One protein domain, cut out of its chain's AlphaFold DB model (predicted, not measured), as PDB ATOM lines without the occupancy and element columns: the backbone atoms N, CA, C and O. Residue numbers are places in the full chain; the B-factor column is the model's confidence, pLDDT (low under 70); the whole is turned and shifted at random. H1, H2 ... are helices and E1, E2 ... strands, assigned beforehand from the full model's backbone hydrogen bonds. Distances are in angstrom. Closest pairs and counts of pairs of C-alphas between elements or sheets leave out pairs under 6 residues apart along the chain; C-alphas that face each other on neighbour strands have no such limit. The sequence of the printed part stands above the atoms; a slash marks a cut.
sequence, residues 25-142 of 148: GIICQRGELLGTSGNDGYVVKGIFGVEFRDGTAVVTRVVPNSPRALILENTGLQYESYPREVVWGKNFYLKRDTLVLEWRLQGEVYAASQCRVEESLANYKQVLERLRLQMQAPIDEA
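This is residues 25 to 142 of the 148 residues of an uncharacterized protein of Halieaceae bacterium (UniProt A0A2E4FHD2). What is the main picture? Eight strands, E1 and E4 to E10, ring a closed barrel, and the long helix H1 packs on its outside, running along E1 and E4, with the sheet curling round it. E2 and E3 form a small hairpin apart from H1. What is printed? The printed part has 118 residues, with ten named strands, E1 to E10, and then one named helix, H1; the barrel is antiparallel in the order E1, E4, E5, E6, E7, E8, E9, E10 and back to E1, and the class is mixed, helices and strands. How large is it? It is compact, with a radius of gyration of the C-alphas of 14.4 A and spans of 45 by 37 by 25 A.

Where do the first strands lie? E1 is residues 25 to 29, from C-alpha 25 at (205.247, 284.147, 211.290); E2 is 33 to 35, E3 is 42 to 44 and E4 is 47 to 53, 19.8 A long. Which strands follow? E5 is 56 to 65, 26.4 A; E6 is 68 to 81, 35.0 A; E7 is 85 to 88, E8 is 92 to 95, E9 is 100 to 105, and E10 is 108 to 118, 28.4 A. Where does the printed part end? H1, residues 121 to 142, is 32.3 A long and ends at C-alpha 142, (211.524, 259.957, 192.346).

How does the ring run? E4 to E10 form a meander, each strand the antiparallel neighbour of the one before; N 49 and O 60 of E4 and E5 are 2.8 A apart, and N 72 and O 61 of E6 and E5 are 2.8 A apart. E6 bends by 68 degrees at residue 78 and pairs with E7 over residues 79 to 81, where N 80 and O 87 are 2.8 A apart. What closes it? E10 bends by 60 degrees at residue 111 and pairs with E1 over its residues 115 to 118, with N 27 and O 116 at 2.9 A. Where is the helix? H1 is on the barrel, outside it, at a height over the sheet of 5.7 A, and lies over E1 and E4; its closest C-alphas to E6 are those of Gln 136 and Ala 69, 5.1 A. In H1, 15 of 18 O i to N i+4 pairs are within hydrogen-bond range.

How far does it reach? The two C-alphas farthest apart, those of Pro 83 and Glu 141, are 46.0 A apart. Is there a cut or a long link? The printed part has no cut, and no link is long. Where is confidence low? Residues 30 to 46 are under 70; the mean pLDDT of the printed part is 79.8.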
ATOM      1  N   GLY A  25     205.097 285.586 211.494       87.56
ATOM      2  CA  GLY A  25     205.247 284.147 211.290       87.56
ATOM      3  C   GLY A  25     206.622 283.693 211.758       87.56
ATOM      4  O   GLY A  25     207.607 284.404 211.579       87.56
ATOM      5  N   ILE A  26     206.697 282.514 212.356       90.06
ATOM      6  CA  ILE A  26     207.932 281.944 212.889       90.06
ATOM      7  C   ILE A  26     208.228 280.675 212.114       90.06
ATOM      8  O   ILE A  26     207.369 279.804 212.004       90.06
ATOM      9  N   ILE A  27     209.437 280.563 211.578       89.88
ATOM     10  CA  ILE A  27     209.884 279.388 210.833       89.88
ATOM     11  C   ILE A  27     210.989 278.714 211.623       89.88
ATOM     12  O   ILE A  27     212.083 279.252 211.786       89.88
ATOM     13  N   CYS A  28     210.695 277.512 212.085       86.31
ATOM     14  CA  CYS A  28     211.617 276.627 212.762       86.31
ATOM     15  C   CYS A  28     212.157 275.641 211.732       86.31
ATOM     16  O   CYS A  28     211.480 274.706 211.284       86.31
ATOM     17  N   GLN A  29     213.385 275.906 211.293       70.75
ATOM     18  CA  GLN A  29     214.057 275.071 210.319       70.75
ATOM     19  C   GLN A  29     214.823 273.999 211.086       70.75
ATOM     20  O   GLN A  29     215.859 274.271 211.681       70.75
ATOM     21  N   ARG A  30     214.312 272.768 211.018       59.06
ATOM     22  CA  ARG A  30     215.044 271.551 211.369       59.06
ATOM     23  C   ARG A  30     215.469 271.475 212.846       59.06
ATOM     24  O   ARG A  30     216.614 271.707 213.203       59.06
ATOM     25  N   GLY A  31     214.541 271.014 213.666       44.44
ATOM     26  CA  GLY A  31     214.830 270.163 214.815       44.44
ATOM     27  C   GLY A  31     213.895 268.968 214.732       44.44
ATOM     28  O   GLY A  31     212.815 269.056 214.150       44.44
ATOM     29  N   GLU A  32     214.362 267.820 215.193       45.94
ATOM     30  CA  GLU A  32     213.725 266.519 215.020       45.94
ATOM     31  C   GLU A  32     212.372 266.450 215.741       45.94
ATOM     32  O   GLU A  32     212.263 265.925 216.838       45.94
ATOM     33  N   LEU A  33     211.305 266.985 215.153       43.41
ATOM     34  CA  LEU A  33     209.971 266.801 215.709       43.41
ATOM     35  C   LEU A  33     209.531 265.369 215.407       43.41
ATOM     36  O   LEU A  33     209.180 265.039 214.268       43.41
ATOM     37  N   LEU A  34     209.600 264.504 216.425       42.75
ATOM     38  CA  LEU A  34     209.105 263.137 216.313       42.75
ATOM     39  C   LEU A  34     207.596 263.210 216.065       42.75
ATOM     40  O   LEU A  34     206.838 263.812 216.827       42.75
ATOM     41  N   GLY A  35     207.154 262.604 214.968       43.19
ATOM     42  CA  GLY A  35     205.741 262.326 214.779       43.19
ATOM     43  C   GLY A  35     205.348 261.147 215.662       43.19
ATOM     44  O   GLY A  35     206.021 260.120 215.656       43.19
ATOM     45  N   THR A  36     204.240 261.253 216.393       40.53
ATOM     46  CA  THR A  36     203.603 260.081 217.003       40.53
ATOM     47  C   THR A  36     202.691 259.423 215.972       40.53
ATOM     48  O   THR A  36     201.564 259.870 215.760       40.53
ATOM     49  N   SER A  37     203.172 258.356 215.341       34.94
ATOM     50  CA  SER A  37     202.321 257.360 214.691       34.94
ATOM     51  C   SER A  37     202.811 255.981 215.114       34.94
ATOM     52  O   SER A  37     203.816 255.515 214.600       34.94
ATOM     53  N   GLY A  38     202.102 255.363 216.064       36.62
ATOM     54  CA  GLY A  38     202.291 253.966 216.473       36.62
ATOM     55  C   GLY A  38     203.680 253.628 217.021       36.62
ATOM     56  O   GLY A  38     204.487 253.088 216.289       36.62
ATOM     57  N   ASN A  39     203.917 253.894 218.311       34.53
ATOM     58  CA  ASN A  39     204.998 253.362 219.166       34.53
ATOM     59  C   ASN A  39     206.474 253.462 218.727       34.53
ATOM     60  O   ASN A  39     207.329 253.256 219.579       34.53
ATOM     61  N   ASP A  40     206.781 253.890 217.508       36.09
ATOM     62  CA  ASP A  40     208.138 254.144 217.037       36.09
ATOM     63  C   ASP A  40     208.218 255.602 216.577       36.09
ATOM     64  O   ASP A  40     207.538 256.032 215.643       36.09
ATOM     65  N   GLY A  41     208.998 256.414 217.293       38.94
ATOM     66  CA  GLY A  41     209.181 257.826 216.971       38.94
ATOM     67  C   GLY A  41     209.903 257.986 215.636       38.94
ATOM     68  O   GLY A  41     211.124 257.884 215.577       38.94
ATOM     69  N   TYR A  42     209.171 258.271 214.560       41.06
ATOM     70  CA  TYR A  42     209.790 258.633 213.288       41.06
ATOM     71  C   TYR A  42     210.109 260.131 213.272       41.06
ATOM     72  O   TYR A  42     209.242 260.984 213.489       41.06
ATOM     73  N   VAL A  43     211.374 260.446 212.988       46.91
ATOM     74  CA  VAL A  43     211.865 261.807 212.747       46.91
ATOM     75  C   VAL A  43     211.233 262.320 211.458       46.91
ATOM     76  O   VAL A  43     211.655 261.958 210.355       46.91
ATOM     77  N   VAL A  44     210.231 263.193 211.566       49.72
ATOM     78  CA  VAL A  44     209.725 263.887 210.384       49.72
ATOM     79  C   VAL A  44     210.686 265.031 210.098       49.72
ATOM     80  O   VAL A  44     210.688 266.054 210.781       49.72
ATOM     81  N   LYS A  45     211.516 264.867 209.062       54.53
ATOM     82  CA  LYS A  45     212.270 265.974 208.459       54.53
ATOM     83  C   LYS A  45     211.273 266.912 207.778       54.53
ATOM     84  O   LYS A  45     211.043 266.826 206.577       54.53
ATOM     85  N   GLY A  46     210.638 267.761 208.572       60.72
ATOM     86  CA  GLY A  46     209.678 268.758 208.126       60.72
ATOM     87  C   GLY A  46     210.156 270.157 208.472       60.72
ATOM     88  O   GLY A  46     210.965 270.356 209.380       60.72
ATOM     89  N   ILE A  47     209.646 271.136 207.736       72.75
ATOM     90  CA  ILE A  47     209.770 272.534 208.140       72.75
ATOM     91  C   ILE A  47     208.524 272.879 208.929       72.75
ATOM     92  O   ILE A  47     207.407 272.609 208.479       72.75
ATOM     93  N   PHE A  48     208.740 273.434 210.114       79.19
ATOM     94  CA  PHE A  48     207.691 273.808 211.039       79.19
ATOM     95  C   PHE A  48     207.536 275.325 211.011       79.19
ATOM     96  O   PHE A  48     208.497 276.058 211.231       79.19
ATOM     97  N   GLY A  49     206.336 275.788 210.703       86.62
ATOM     98  CA  GLY A  49     205.937 277.179 210.809       86.62
ATOM     99  C   GLY A  49     204.904 277.342 211.917       86.62
ATOM    100  O   GLY A  49     204.082 276.450 212.129       86.62
ATOM    101  N   VAL A  50     204.927 278.463 212.628       87.56
ATOM    102  CA  VAL A  50     203.847 278.837 213.542       87.56
ATOM    103  C   VAL A  50     203.534 280.317 213.417       87.56
ATOM    104  O   VAL A  50     204.428 281.157 213.326       87.56
ATOM    105  N   GLU A  51     202.248 280.626 213.422       88.00
ATOM    106  CA  GLU A  51     201.724 281.977 213.584       88.00
ATOM    107  C   GLU A  51     200.760 281.996 214.773       88.00
ATOM    108  O   GLU A  51     199.997 281.050 214.979       88.00
ATOM    109  N   PHE A  52     200.796 283.069 215.559       82.25
ATOM    110  CA  PHE A  52     199.890 283.274 216.686       82.25
ATOM    111  C   PHE A  52     198.875 284.353 216.314       82.25
ATOM    112  O   PHE A  52     199.252 285.458 215.912       82.25
ATOM    113  N   ARG A  53     197.586 284.018 216.379       76.69
ATOM    114  CA  ARG A  53     196.472 284.903 216.021       76.69
ATOM    115  C   ARG A  53     195.302 284.658 216.962       76.69
ATOM    116  O   ARG A  53     194.862 283.519 217.108       76.69
ATOM    117  N   ASP A  54     194.811 285.719 217.594       75.69
ATOM    118  CA  ASP A  54     193.588 285.706 218.408       75.69
ATOM    119  C   ASP A  54     193.553 284.586 219.467       75.69
ATOM    120  O   ASP A  54     192.559 283.880 219.630       75.69
ATOM    121  N   GLY A  55     194.672 284.366 220.171       73.94
ATOM    122  CA  GLY A  55     194.777 283.314 221.195       73.94
ATOM    123  C   GLY A  55     194.900 281.886 220.643       73.94
ATOM    124  O   GLY A  55     194.901 280.919 221.407       73.94
ATOM    125  N   THR A  56     195.043 281.733 219.324       82.12
ATOM    126  CA  THR A  56     195.291 280.451 218.659       82.12
ATOM    127  C   THR A  56     196.653 280.422 217.973       82.12
ATOM    128  O   THR A  56     197.088 281.393 217.357       82.12
ATOM    129  N   ALA A  57     197.341 279.292 218.095       84.56
ATOM    130  CA  ALA A  57     198.502 278.963 217.294       84.56
ATOM    131  C   ALA A  57     198.020 278.220 216.045       84.56
ATOM    132  O   ALA A  57     197.355 277.183 216.139       84.56
ATOM    133  N   VAL A  58     198.368 278.739 214.873       87.88
ATOM    134  CA  VAL A  58     198.226 278.018 213.611       87.88
ATOM    135  C   VAL A  58     199.585 277.438 213.275       87.88
ATOM    136  O   VAL A  58     200.552 278.154 213.020       87.88
ATOM    137  N   VAL A  59     199.656 276.115 213.324       86.12
ATOM    138  CA  VAL A  59     200.880 275.369 213.075       86.12
ATOM    139  C   VAL A  59     200.878 274.896 211.635       86.12
ATOM    140  O   VAL A  59     200.015 274.123 211.228       86.12
ATOM    141  N   THR A  60     201.876 275.312 210.873       87.56
ATOM    142  CA  THR A  60     202.055 274.917 209.482       87.56
ATOM    143  C   THR A  60     203.201 273.921 209.360       87.56
ATOM    144  O   THR A  60     204.267 274.093 209.945       87.56
ATOM    145  N   ARG A  61     203.015 272.865 208.571       86.25
ATOM    146  CA  ARG A  61     204.057 271.887 208.252       86.25
ATOM    147  C   ARG A  61     204.218 271.779 206.749       86.25
ATOM    148  O   ARG A  61     203.237 271.562 206.045       86.25
ATOM    149  N   VAL A  62     205.454 271.873 206.277       85.19
ATOM    150  CA  VAL A  62     205.801 271.503 204.900       85.19
ATOM    151  C   VAL A  62     206.279 270.057 204.915       85.19
ATOM    152  O   VAL A  62     207.283 269.755 205.568       85.19
ATOM    153  N   VAL A  63     205.544 269.170 204.244       82.62
ATOM    154  CA  VAL A  63     205.803 267.722 204.257       82.62
ATOM    155  C   VAL A  63     205.856 267.139 202.844       82.62
ATOM    156  O   VAL A  63     205.111 267.584 201.964       82.62
ATOM    157  N   PRO A  64     206.697 266.116 202.614       79.75
ATOM    158  CA  PRO A  64     206.663 265.367 201.370       79.75
ATOM    159  C   PRO A  64     205.454 264.421 201.383       79.75
ATOM    160  O   PRO A  64     205.269 263.670 202.336       79.75
ATOM    161  N   ASN A  65     204.629 264.440 200.334       80.38
ATOM    162  CA  ASN A  65     203.495 263.525 200.191       80.38
ATOM    163  C   ASN A  65     203.305 263.112 198.726       80.38
ATOM    164  O   ASN A  65     202.527 263.725 197.998       80.38
ATOM    165  N   SER A  66     204.039 262.090 198.278       75.56
ATOM    166  CA  SER A  66     204.017 261.645 196.877       75.56
ATOM    167  C   SER A  66     202.579 261.560 196.327       75.56
ATOM    168  O   SER A  66     201.737 260.907 196.945       75.56
ATOM    169  N   PRO A  67     202.261 262.244 195.212       85.00
ATOM    170  CA  PRO A  67     203.189 262.824 194.236       85.00
ATOM    171  C   PRO A  67     203.554 264.308 194.455       85.00
ATOM    172  O   PRO A  67     204.085 264.943 193.547       85.00
ATOM    173  N   ARG A  68     203.234 264.930 195.600       87.31
ATOM    174  CA  ARG A  68     203.425 266.380 195.812       87.31
ATOM    175  C   ARG A  68     203.918 266.762 197.210       87.31
ATOM    176  O   ARG A  68     203.553 266.168 198.214       87.31
ATOM    177  N   ALA A  69     204.703 267.825 197.309       86.94
ATOM    178  CA  ALA A  69     204.951 268.479 198.589       86.94
ATOM    179  C   ALA A  69     203.708 269.277 199.009       86.94
ATOM    180  O   ALA A  69     203.162 270.048 198.212       86.94
ATOM    181  N   LEU A  70     203.275 269.107 200.260       86.69
ATOM    182  CA  LEU A  70     202.087 269.753 200.818       86.69
ATOM    183  C   LEU A  70     202.448 270.729 201.934       86.69
ATOM    184  O   LEU A  70     203.389 270.510 202.697       86.69
ATOM    185  N   ILE A  71     201.633 271.777 202.047       88.81
ATOM    186  CA  ILE A  71     201.561 272.644 203.218       88.81
ATOM    187  C   ILE A  71     200.326 272.205 204.000       88.81
ATOM    188  O   ILE A  71     199.211 272.276 203.490       88.81
ATOM    189  N   LEU A  72     200.534 271.701 205.212       86.75
ATOM    190  CA  LEU A  72     199.470 271.262 206.107       86.75
ATOM    191  C   LEU A  72     199.348 272.245 207.262       86.75
ATOM    192  O   LEU A  72     200.335 272.505 207.946       86.75
ATOM    193  N   GLU A  73     198.143 272.735 207.513       88.25
ATOM    194  CA  GLU A  73     197.850 273.597 208.655       88.25
ATOM    195  C   GLU A  73     197.105 272.809 209.734       88.25
ATOM    196  O   GLU A  73     196.222 272.002 209.450       88.25
ATOM    197  N   ASN A  74     197.483 273.045 210.983       81.88
ATOM    198  CA  ASN A  74     196.761 272.606 212.162       81.88
ATOM    199  C   ASN A  74     196.330 273.856 212.930       81.88
ATOM    200  O   ASN A  74     197.168 274.589 213.461       81.88
ATOM    201  N   THR A  75     195.028 274.118 212.923       79.25
ATOM    202  CA  THR A  75     194.401 275.283 213.549       79.25
ATOM    203  C   THR A  75     193.731 274.887 214.863       79.25
ATOM    204  O   THR A  75     193.558 273.708 215.167       79.25
ATOM    205  N   GLY A  76     193.355 275.877 215.677       72.50
ATOM    206  CA  GLY A  76     192.610 275.632 216.917       72.50
ATOM    207  C   GLY A  76     193.459 275.137 218.090       72.50
ATOM    208  O   GLY A  76     192.911 274.756 219.124       72.50
ATOM    209  N   LEU A  77     194.790 275.168 217.973       81.94
ATOM    210  CA  LEU A  77     195.675 274.932 219.107       81.94
ATOM    211  C   LEU A  77     195.695 276.187 219.975       81.94
ATOM    212  O   LEU A  77     196.279 277.201 219.599       81.94
ATOM    213  N   GLN A  78     195.050 276.130 221.135       85.38
ATOM    214  CA  GLN A  78     195.184 277.191 222.130       85.38
ATOM    215  C   GLN A  78     196.646 277.294 222.570       85.38
ATOM    216  O   GLN A  78     197.329 276.271 222.728       85.38
ATOM    217  N   TYR A  79     197.114 278.527 222.751       85.94
ATOM    218  CA  TYR A  79     198.428 278.787 223.315       85.94
ATOM    219  C   TYR A  79     198.324 279.615 224.587       85.94
ATOM    220  O   TYR A  79     197.428 280.438 224.757       85.94
ATOM    221  N   GLU A  80     199.297 279.412 225.460       87.56
ATOM    222  CA  GLU A  80     199.531 280.241 226.626       87.56
ATOM    223  C   GLU A  80     200.796 281.057 226.382       87.56
ATOM    224  O   GLU A  80     201.826 280.543 225.937       87.56
ATOM    225  N   SER A  81     200.710 282.356 226.643       85.69
ATOM    226  CA  SER A  81     201.828 283.273 226.477       85.69
ATOM    227  C   SER A  81     202.371 283.684 227.834       85.69
ATOM    228  O   SER A  81     201.698 284.363 228.607       85.69
ATOM    229  N   TYR A  82     203.627 283.334 228.074       86.19
ATOM    230  CA  TYR A  82     204.390 283.714 229.250       86.19
ATOM    231  C   TYR A  82     205.463 284.748 228.875       86.19
ATOM    232  O   TYR A  82     205.840 284.863 227.704       86.19
ATOM    233  N   PRO A  83     206.026 285.488 229.851       85.94
ATOM    234  CA  PRO A  83     207.048 286.497 229.569       85.94
ATOM    235  C   PRO A  83     208.284 285.967 228.825       85.94
ATOM    236  O   PRO A  83     208.877 286.697 228.038       85.94
ATOM    237  N   ARG A  84     208.680 284.709 229.061       87.56
ATOM    238  CA  ARG A  84     209.888 284.099 228.468       87.56
ATOM    239  C   ARG A  84     209.603 283.049 227.400       87.56
ATOM    240  O   ARG A  84     210.510 282.675 226.661       87.56
ATOM    241  N   GLU A  85     208.368 282.573 227.302       91.00
ATOM    242  CA  GLU A  85     208.024 281.497 226.379       91.00
ATOM    243  C   GLU A  85     206.567 281.544 225.928       91.00
ATOM    244  O   GLU A  85     205.719 282.160 226.569       91.00
ATOM    245  N   VAL A  86     206.287 280.892 224.807       89.31
ATOM    246  CA  VAL A  86     204.930 280.624 224.322       89.31
ATOM    247  C   VAL A  86     204.740 279.117 224.263       89.31
ATOM    248  O   VAL A  86     205.619 278.414 223.766       89.31
ATOM    249  N   VAL A  87     203.613 278.625 224.775       90.50
ATOM    250  CA  VAL A  87     203.351 277.188 224.922       90.50
ATOM    251  C   VAL A  87     202.071 276.807 224.196       90.50
ATOM    252  O   VAL A  87     201.054 277.465 224.379       90.50
ATOM    253  N   TRP A  88     202.087 275.739 223.397       88.75
ATOM    254  CA  TRP A  88     200.881 275.196 222.756       88.75
ATOM    255  C   TRP A  88     200.917 273.668 222.676       88.75
ATOM    256  O   TRP A  88     201.962 273.029 222.807       88.75
ATOM    257  N   GLY A  89     199.748 273.048 222.482       78.94
ATOM    258  CA  GLY A  89     199.643 271.595 222.283       78.94
ATOM    259  C   GLY A  89     200.220 270.747 223.429       78.94
ATOM    260  O   GLY A  89     200.657 269.625 223.186       78.94
ATOM    261  N   LYS A  90     200.252 271.289 224.657       80.81
ATOM    262  CA  LYS A  90     200.821 270.722 225.903       80.81
ATOM    263  C   LYS A  90     202.336 270.487 225.930       80.81
ATOM    264  O   LYS A  90     202.896 270.439 227.015       80.81
ATOM    265  N   ASN A  91     202.983 270.352 224.776       84.06
ATOM    266  CA  ASN A  91     204.359 269.867 224.677       84.06
ATOM    267  C   ASN A  91     205.282 270.778 223.850       84.06
ATOM    268  O   ASN A  91     206.468 270.481 223.753       84.06
ATOM    269  N   PHE A  92     204.780 271.850 223.233       87.31
ATOM    270  CA  PHE A  92     205.592 272.749 222.408       87.31
ATOM    271  C   PHE A  92     205.868 274.050 223.145       87.31
ATOM    272  O   PHE A  92     204.930 274.701 223.593       87.31
ATOM    273  N   TYR A  93     207.142 274.418 223.241       91.44
ATOM    274  CA  TYR A  93     207.625 275.565 223.998       91.44
ATOM    275  C   TYR A  93     208.548 276.392 223.113       91.44
ATOM    276  O   TYR A  93     209.645 275.956 222.777       91.44
ATOM    277  N   LEU A  94     208.130 277.595 222.739       90.62
ATOM    278  CA  LEU A  94     208.983 278.540 222.030       90.62
ATOM    279  C   LEU A  94     209.616 279.512 223.023       90.62
ATOM    280  O   LEU A  94     208.917 280.345 223.601       90.62
ATOM    281  N   LYS A  95     210.937 279.441 223.181       90.69
ATOM    282  CA  LYS A  95     211.721 280.419 223.941       90.69
ATOM    283  C   LYS A  95     211.791 281.736 223.176       90.69
ATOM    284  O   LYS A  95     212.216 281.767 222.024       90.69
ATOM    285  N   ARG A  96     211.351 282.828 223.805       86.31
ATOM    286  CA  ARG A  96     211.248 284.147 223.155       86.31
ATOM    287  C   ARG A  96     212.614 284.799 222.921       86.31
ATOM    288  O   ARG A  96     212.795 285.477 221.920       86.31
ATOM    289  N   ASP A  97     213.549 284.590 223.838       84.94
ATOM    290  CA  ASP A  97     214.890 285.182 223.853       84.94
ATOM    291  C   ASP A  97     215.860 284.491 222.889       84.94
ATOM    292  O   ASP A  97     216.643 285.152 222.211       84.94
ATOM    293  N   THR A  98     215.797 283.164 222.808       88.50
ATOM    294  CA  THR A  98     216.690 282.367 221.955       88.50
ATOM    295  C   THR A  98     216.057 281.953 220.629       88.50
ATOM    296  O   THR A  98     216.756 281.469 219.738       88.50
ATOM    297  N   LEU A  99     214.739 282.133 220.479       88.50
ATOM    298  CA  LEU A  99     213.954 281.632 219.347       88.50
ATOM    299  C   LEU A  99     214.155 280.130 219.115       88.50
ATOM    300  O   LEU A  99     214.200 279.664 217.978       88.50
ATOM    301  N   VAL A 100     214.276 279.366 220.198       88.56
ATOM    302  CA  VAL A 100     214.338 277.906 220.147       88.56
ATOM    303  C   VAL A 100     212.949 277.341 220.407       88.56
ATOM    304  O   VAL A 100     212.326 277.645 221.425       88.56
ATOM    305  N   LEU A 101     212.463 276.510 219.484       88.69
ATOM    306  CA  LEU A 101     211.275 275.690 219.684       88.69
ATOM    307  C   LEU A 101     211.688 274.345 220.268       88.69
ATOM    308  O   LEU A 101     212.335 273.549 219.591       88.69
ATOM    309  N   GLU A 102     211.263 274.084 221.492       88.75
ATOM    310  CA  GLU A 102     211.453 272.820 222.185       88.75
ATOM    311  C   GLU A 102     210.169 271.993 222.142       88.75
ATOM    312  O   GLU A 102     209.067 272.497 222.380       88.75
ATOM    313  N   TRP A 103     210.325 270.700 221.890       85.19
ATOM    314  CA  TRP A 103     209.297 269.713 222.161       85.19
ATOM    315  C   TRP A 103     209.674 268.941 223.418       85.19
ATOM    316  O   TRP A 103     210.744 268.329 223.493       85.19
ATOM    317  N   ARG A 104     208.802 269.016 224.422       86.69
ATOM    318  CA  ARG A 104     209.020 268.433 225.742       86.69
ATOM    319  C   ARG A 104     208.018 267.328 226.016       86.69
ATOM    320  O   ARG A 104     206.834 267.482 225.732       86.69
ATOM    321  N   LEU A 105     208.476 266.243 226.627       82.12
ATOM    322  CA  LEU A 105     207.626 265.152 227.090       82.12
ATOM    323  C   LEU A 105     208.031 264.807 228.522       82.12
ATOM    324  O   LEU A 105     209.201 264.563 228.788       82.12
ATOM    325  N   GLN A 106     207.069 264.823 229.450       85.88
ATOM    326  CA  GLN A 106     207.317 264.554 230.879       85.88
ATOM    327  C   GLN A 106     208.400 265.459 231.508       85.88
ATOM    328  O   GLN A 106     209.090 265.059 232.436       85.88
ATOM    329  N   GLY A 107     208.530 266.697 231.016       82.88
ATOM    330  CA  GLY A 107     209.503 267.681 231.508       82.88
ATOM    331  C   GLY A 107     210.874 267.636 230.823       82.88
ATOM    332  O   GLY A 107     211.623 268.601 230.939       82.88
ATOM    333  N   GLU A 108     211.164 266.587 230.054       86.75
ATOM    334  CA  GLU A 108     212.423 266.413 229.319       86.75
ATOM    335  C   GLU A 108     212.335 266.999 227.905       86.75
ATOM    336  O   GLU A 108     211.303 266.875 227.240       86.75
ATOM    337  N   VAL A 109     213.420 267.616 227.423       86.06
ATOM    338  CA  VAL A 109     213.517 268.131 226.045       86.06
ATOM    339  C   VAL A 109     213.875 266.979 225.110       86.06
ATOM    340  O   VAL A 109     214.998 266.486 225.124       86.06
ATOM    341  N   TYR A 110     212.926 266.574 224.269       79.62
ATOM    342  CA  TYR A 110     213.129 265.516 223.276       79.62
ATOM    343  C   TYR A 110     213.712 266.047 221.971       79.62
ATOM    344  O   TYR A 110     214.463 265.352 221.294       79.62
ATOM    345  N   ALA A 111     213.347 267.274 221.603       79.56
ATOM    346  CA  ALA A 111     213.833 267.910 220.393       79.56
ATOM    347  C   ALA A 111     213.849 269.423 220.542       79.56
ATOM    348  O   ALA A 111     212.992 270.001 221.211       79.56
ATOM    349  N   ALA A 112     214.796 270.061 219.864       83.56
ATOM    350  CA  ALA A 112     214.904 271.507 219.797       83.56
ATOM    351  C   ALA A 112     215.207 271.943 218.362       83.56
ATOM    352  O   ALA A 112     216.015 271.322 217.672       83.56
ATOM    353  N   SER A 113     214.548 273.007 217.913       84.69
ATOM    354  CA  SER A 113     214.743 273.603 216.590       84.69
ATOM    355  C   SER A 113     215.102 275.070 216.742       84.69
ATOM    356  O   SER A 113     214.396 275.795 217.443       84.69
ATOM    357  N   GLN A 114     216.129 275.534 216.030       86.31
ATOM    358  CA  GLN A 114     216.340 276.970 215.888       86.31
ATOM    359  C   GLN A 114     215.268 277.549 214.964       86.31
ATOM    360  O   GLN A 114     215.014 277.037 213.866       86.31
ATOM    361  N   CYS A 115     214.659 278.640 215.406       88.62
ATOM    362  CA  CYS A 115     213.663 279.365 214.646       88.62
ATOM    363  C   CYS A 115     214.172 280.743 214.240       88.62
ATOM    364  O   CYS A 115     215.099 281.305 214.828       88.62
ATOM    365  N   ARG A 116     213.519 281.287 213.216       89.56
ATOM    366  CA  ARG A 116     213.608 282.686 212.815       89.56
ATOM    367  C   ARG A 116     212.215 283.290 212.759       89.56
ATOM    368  O   ARG A 116     211.240 282.586 212.494       89.56
ATOM    369  N   VAL A 117     212.141 284.592 212.991       89.94
ATOM    370  CA  VAL A 117     210.908 285.367 212.860       89.94
ATOM    371  C   VAL A 117     210.918 286.053 211.502       89.94
ATOM    372  O   VAL A 117     211.908 286.674 211.122       89.94
ATOM    373  N   GLU A 118     209.823 285.931 210.769       90.50
ATOM    374  CA  GLU A 118     209.625 286.602 209.491       90.50
ATOM    375  C   GLU A 118     208.994 287.981 209.715       90.50
ATOM    376  O   GLU A 118     208.124 288.157 210.569       90.50
ATOM    377  N   GLU A 119     209.412 288.960 208.913       84.19
ATOM    378  CA  GLU A 119     209.018 290.372 209.048       84.19
ATOM    379  C   GLU A 119     207.503 290.617 208.952       84.19
ATOM    380  O   GLU A 119     206.990 291.601 209.481       84.19
ATOM    381  N   SER A 120     206.778 289.728 208.268       87.44
ATOM    382  CA  SER A 120     205.322 289.773 208.140       87.44
ATOM    383  C   SER A 120     204.745 288.389 207.842       87.44
ATOM    384  O   SER A 120     205.441 287.497 207.353       87.44
ATOM    385  N   LEU A 121     203.435 288.228 208.046       87.44
ATOM    386  CA  LEU A 121     202.702 287.019 207.642       87.44
ATOM    387  C   LEU A 121     202.739 286.785 206.124       87.44
ATOM    388  O   LEU A 121     202.704 285.641 205.673       87.44
ATOM    389  N   ALA A 122     202.821 287.852 205.325       90.06
ATOM    390  CA  ALA A 122     202.960 287.735 203.877       90.06
ATOM    391  C   ALA A 122     204.317 287.120 203.504       90.06
ATOM    392  O   ALA A 122     204.358 286.163 202.729       90.06
ATOM    393  N   ASN A 123     205.406 287.612 204.108       91.50
ATOM    394  CA  ASN A 123     206.738 287.044 203.908       91.50
ATOM    395  C   ASN A 123     206.799 285.592 204.417       91.50
ATOM    396  O   ASN A 123     207.241 284.703 203.696       91.50
ATOM    397  N   TYR A 124     206.230 285.310 205.592       90.50
ATOM    398  CA  TYR A 124     206.087 283.949 206.121       90.50
ATOM    399  C   TYR A 124     205.443 282.977 205.120       90.50
ATOM    400  O   TYR A 124     206.016 281.928 204.821       90.50
ATOM    401  N   LYS A 125     204.296 283.344 204.533       91.50
ATOM    402  CA  LYS A 125     203.614 282.518 203.522       91.50
ATOM    403  C   LYS A 125     204.456 282.321 202.261       91.50
ATOM    404  O   LYS A 125     204.510 281.213 201.732       91.50
ATOM    405  N   GLN A 126     205.142 283.364 201.793       93.31
ATOM    406  CA  GLN A 126     206.047 283.258 200.644       93.31
ATOM    407  C   GLN A 126     207.221 282.316 200.923       93.31
ATOM    408  O   GLN A 126     207.604 281.528 200.056       93.31
ATOM    409  N   VAL A 127     207.787 282.371 202.129       91.62
ATOM    410  CA  VAL A 127     208.878 281.482 202.526       91.62
ATOM    411  C   VAL A 127     208.384 280.038 202.625       91.62
ATOM    412  O   VAL A 127     209.042 279.157 202.076       91.62
ATOM    413  N   LEU A 128     207.218 279.778 203.226       90.56
ATOM    414  CA  LEU A 128     206.618 278.437 203.249       90.56
ATOM    415  C   LEU A 128     206.410 277.864 201.842       90.56
ATOM    416  O   LEU A 128     206.766 276.712 201.594       90.56
ATOM    417  N   GLU A 129     205.895 278.664 200.910       92.81
ATOM    418  CA  GLU A 129     205.683 278.220 199.530       92.81
ATOM    419  C   GLU A 129     207.005 277.942 198.805       92.81
ATOM    420  O   GLU A 129     207.147 276.924 198.125       92.81
ATOM    421  N   ARG A 130     208.024 278.787 199.007       91.69
ATOM    422  CA  ARG A 130     209.373 278.543 198.473       91.69
ATOM    423  C   ARG A 130     209.939 277.219 198.983       91.69
ATOM    424  O   ARG A 130     210.514 276.455 198.212       91.69
ATOM    425  N   LEU A 131     209.768 276.941 200.270       89.19
ATOM    426  CA  LEU A 131     210.229 275.707 200.897       89.19
ATOM    427  C   LEU A 131     209.458 274.480 200.388       89.19
ATOM    428  O   LEU A 131     210.059 273.435 200.142       89.19
ATOM    429  N   ARG A 132     208.145 274.608 200.168       89.81
ATOM    430  CA  ARG A 132     207.318 273.569 199.535       89.81
ATOM    431  C   ARG A 132     207.820 273.246 198.129       89.81
ATOM    432  O   ARG A 132     207.987 272.076 197.797       89.81
ATOM    433  N   LEU A 133     208.108 274.265 197.320       90.88
ATOM    434  CA  LEU A 133     208.663 274.097 195.973       90.88
ATOM    435  C   LEU A 133     210.039 273.421 195.990       90.88
ATOM    436  O   LEU A 133     210.281 272.515 195.197       90.88
ATOM    437  N   GLN A 134     210.918 273.798 196.923       88.12
ATOM    438  CA  GLN A 134     212.210 273.124 197.108       88.12
ATOM    439  C   GLN A 134     212.044 271.636 197.447       88.12
ATOM    440  O   GLN A 134     212.825 270.809 196.986       88.12
ATOM    441  N   MET A 135     211.009 271.286 198.214       85.88
ATOM    442  CA  MET A 135     210.688 269.901 198.560       85.88
ATOM    443  C   MET A 135     210.012 269.125 197.415       85.88
ATOM    444  O   MET A 135     210.041 267.897 197.418       85.88
ATOM    445  N   GLN A 136     209.432 269.810 196.424       87.81
ATOM    446  CA  GLN A 136     208.804 269.174 195.261       87.81
ATOM    447  C   GLN A 136     209.839 268.562 194.306       87.81
ATOM    448  O   GLN A 136     209.612 267.470 193.799       87.81
ATOM    449  N   ALA A 137     210.984 269.221 194.099       86.81
ATOM    450  CA  ALA A 137     212.022 268.765 193.169       86.81
ATOM    451  C   ALA A 137     212.456 267.289 193.365       86.81
ATOM    452  O   ALA A 137     212.396 266.536 192.392       86.81
ATOM    453  N   PRO A 138     212.813 266.823 194.581       85.12
ATOM    454  CA  PRO A 138     213.166 265.415 194.787       85.12
ATOM    455  C   PRO A 138     211.973 264.454 194.637       85.12
ATOM    456  O   PRO A 138     212.165 263.292 194.288       85.12
ATOM    457  N   ILE A 139     210.736 264.908 194.881       83.94
ATOM    458  CA  ILE A 139     209.527 264.093 194.662       83.94
ATOM    459  C   ILE A 139     209.285 263.904 193.162       83.94
ATOM    460  O   ILE A 139     208.977 262.797 192.722       83.94
ATOM    461  N   ASP A 140     209.440 264.965 192.370       87.50
ATOM    462  CA  ASP A 140     209.300 264.915 190.913       87.50
ATOM    463  C   ASP A 140     210.336 263.980 190.282       87.50
ATOM    464  O   ASP A 140     210.014 263.237 189.358       87.50
ATOM    465  N   GLU A 141     211.573 263.992 190.783       85.12
ATOM    466  CA  GLU A 141     212.627 263.066 190.360       85.12
ATOM    467  C   GLU A 141     212.243 261.612 190.671       85.12
ATOM    468  O   GLU A 141     212.107 260.802 189.757       85.12
ATOM    469  N   ALA A 142     211.905 261.309 191.928       81.94
ATOM    470  CA  ALA A 142     211.524 259.957 192.346       81.94
ATOM    471  C   ALA A 142     210.240 259.426 191.677       81.94
ATOM    472  O   ALA A 142     210.024 258.216 191.584       81.94
TER     473      ALA A 142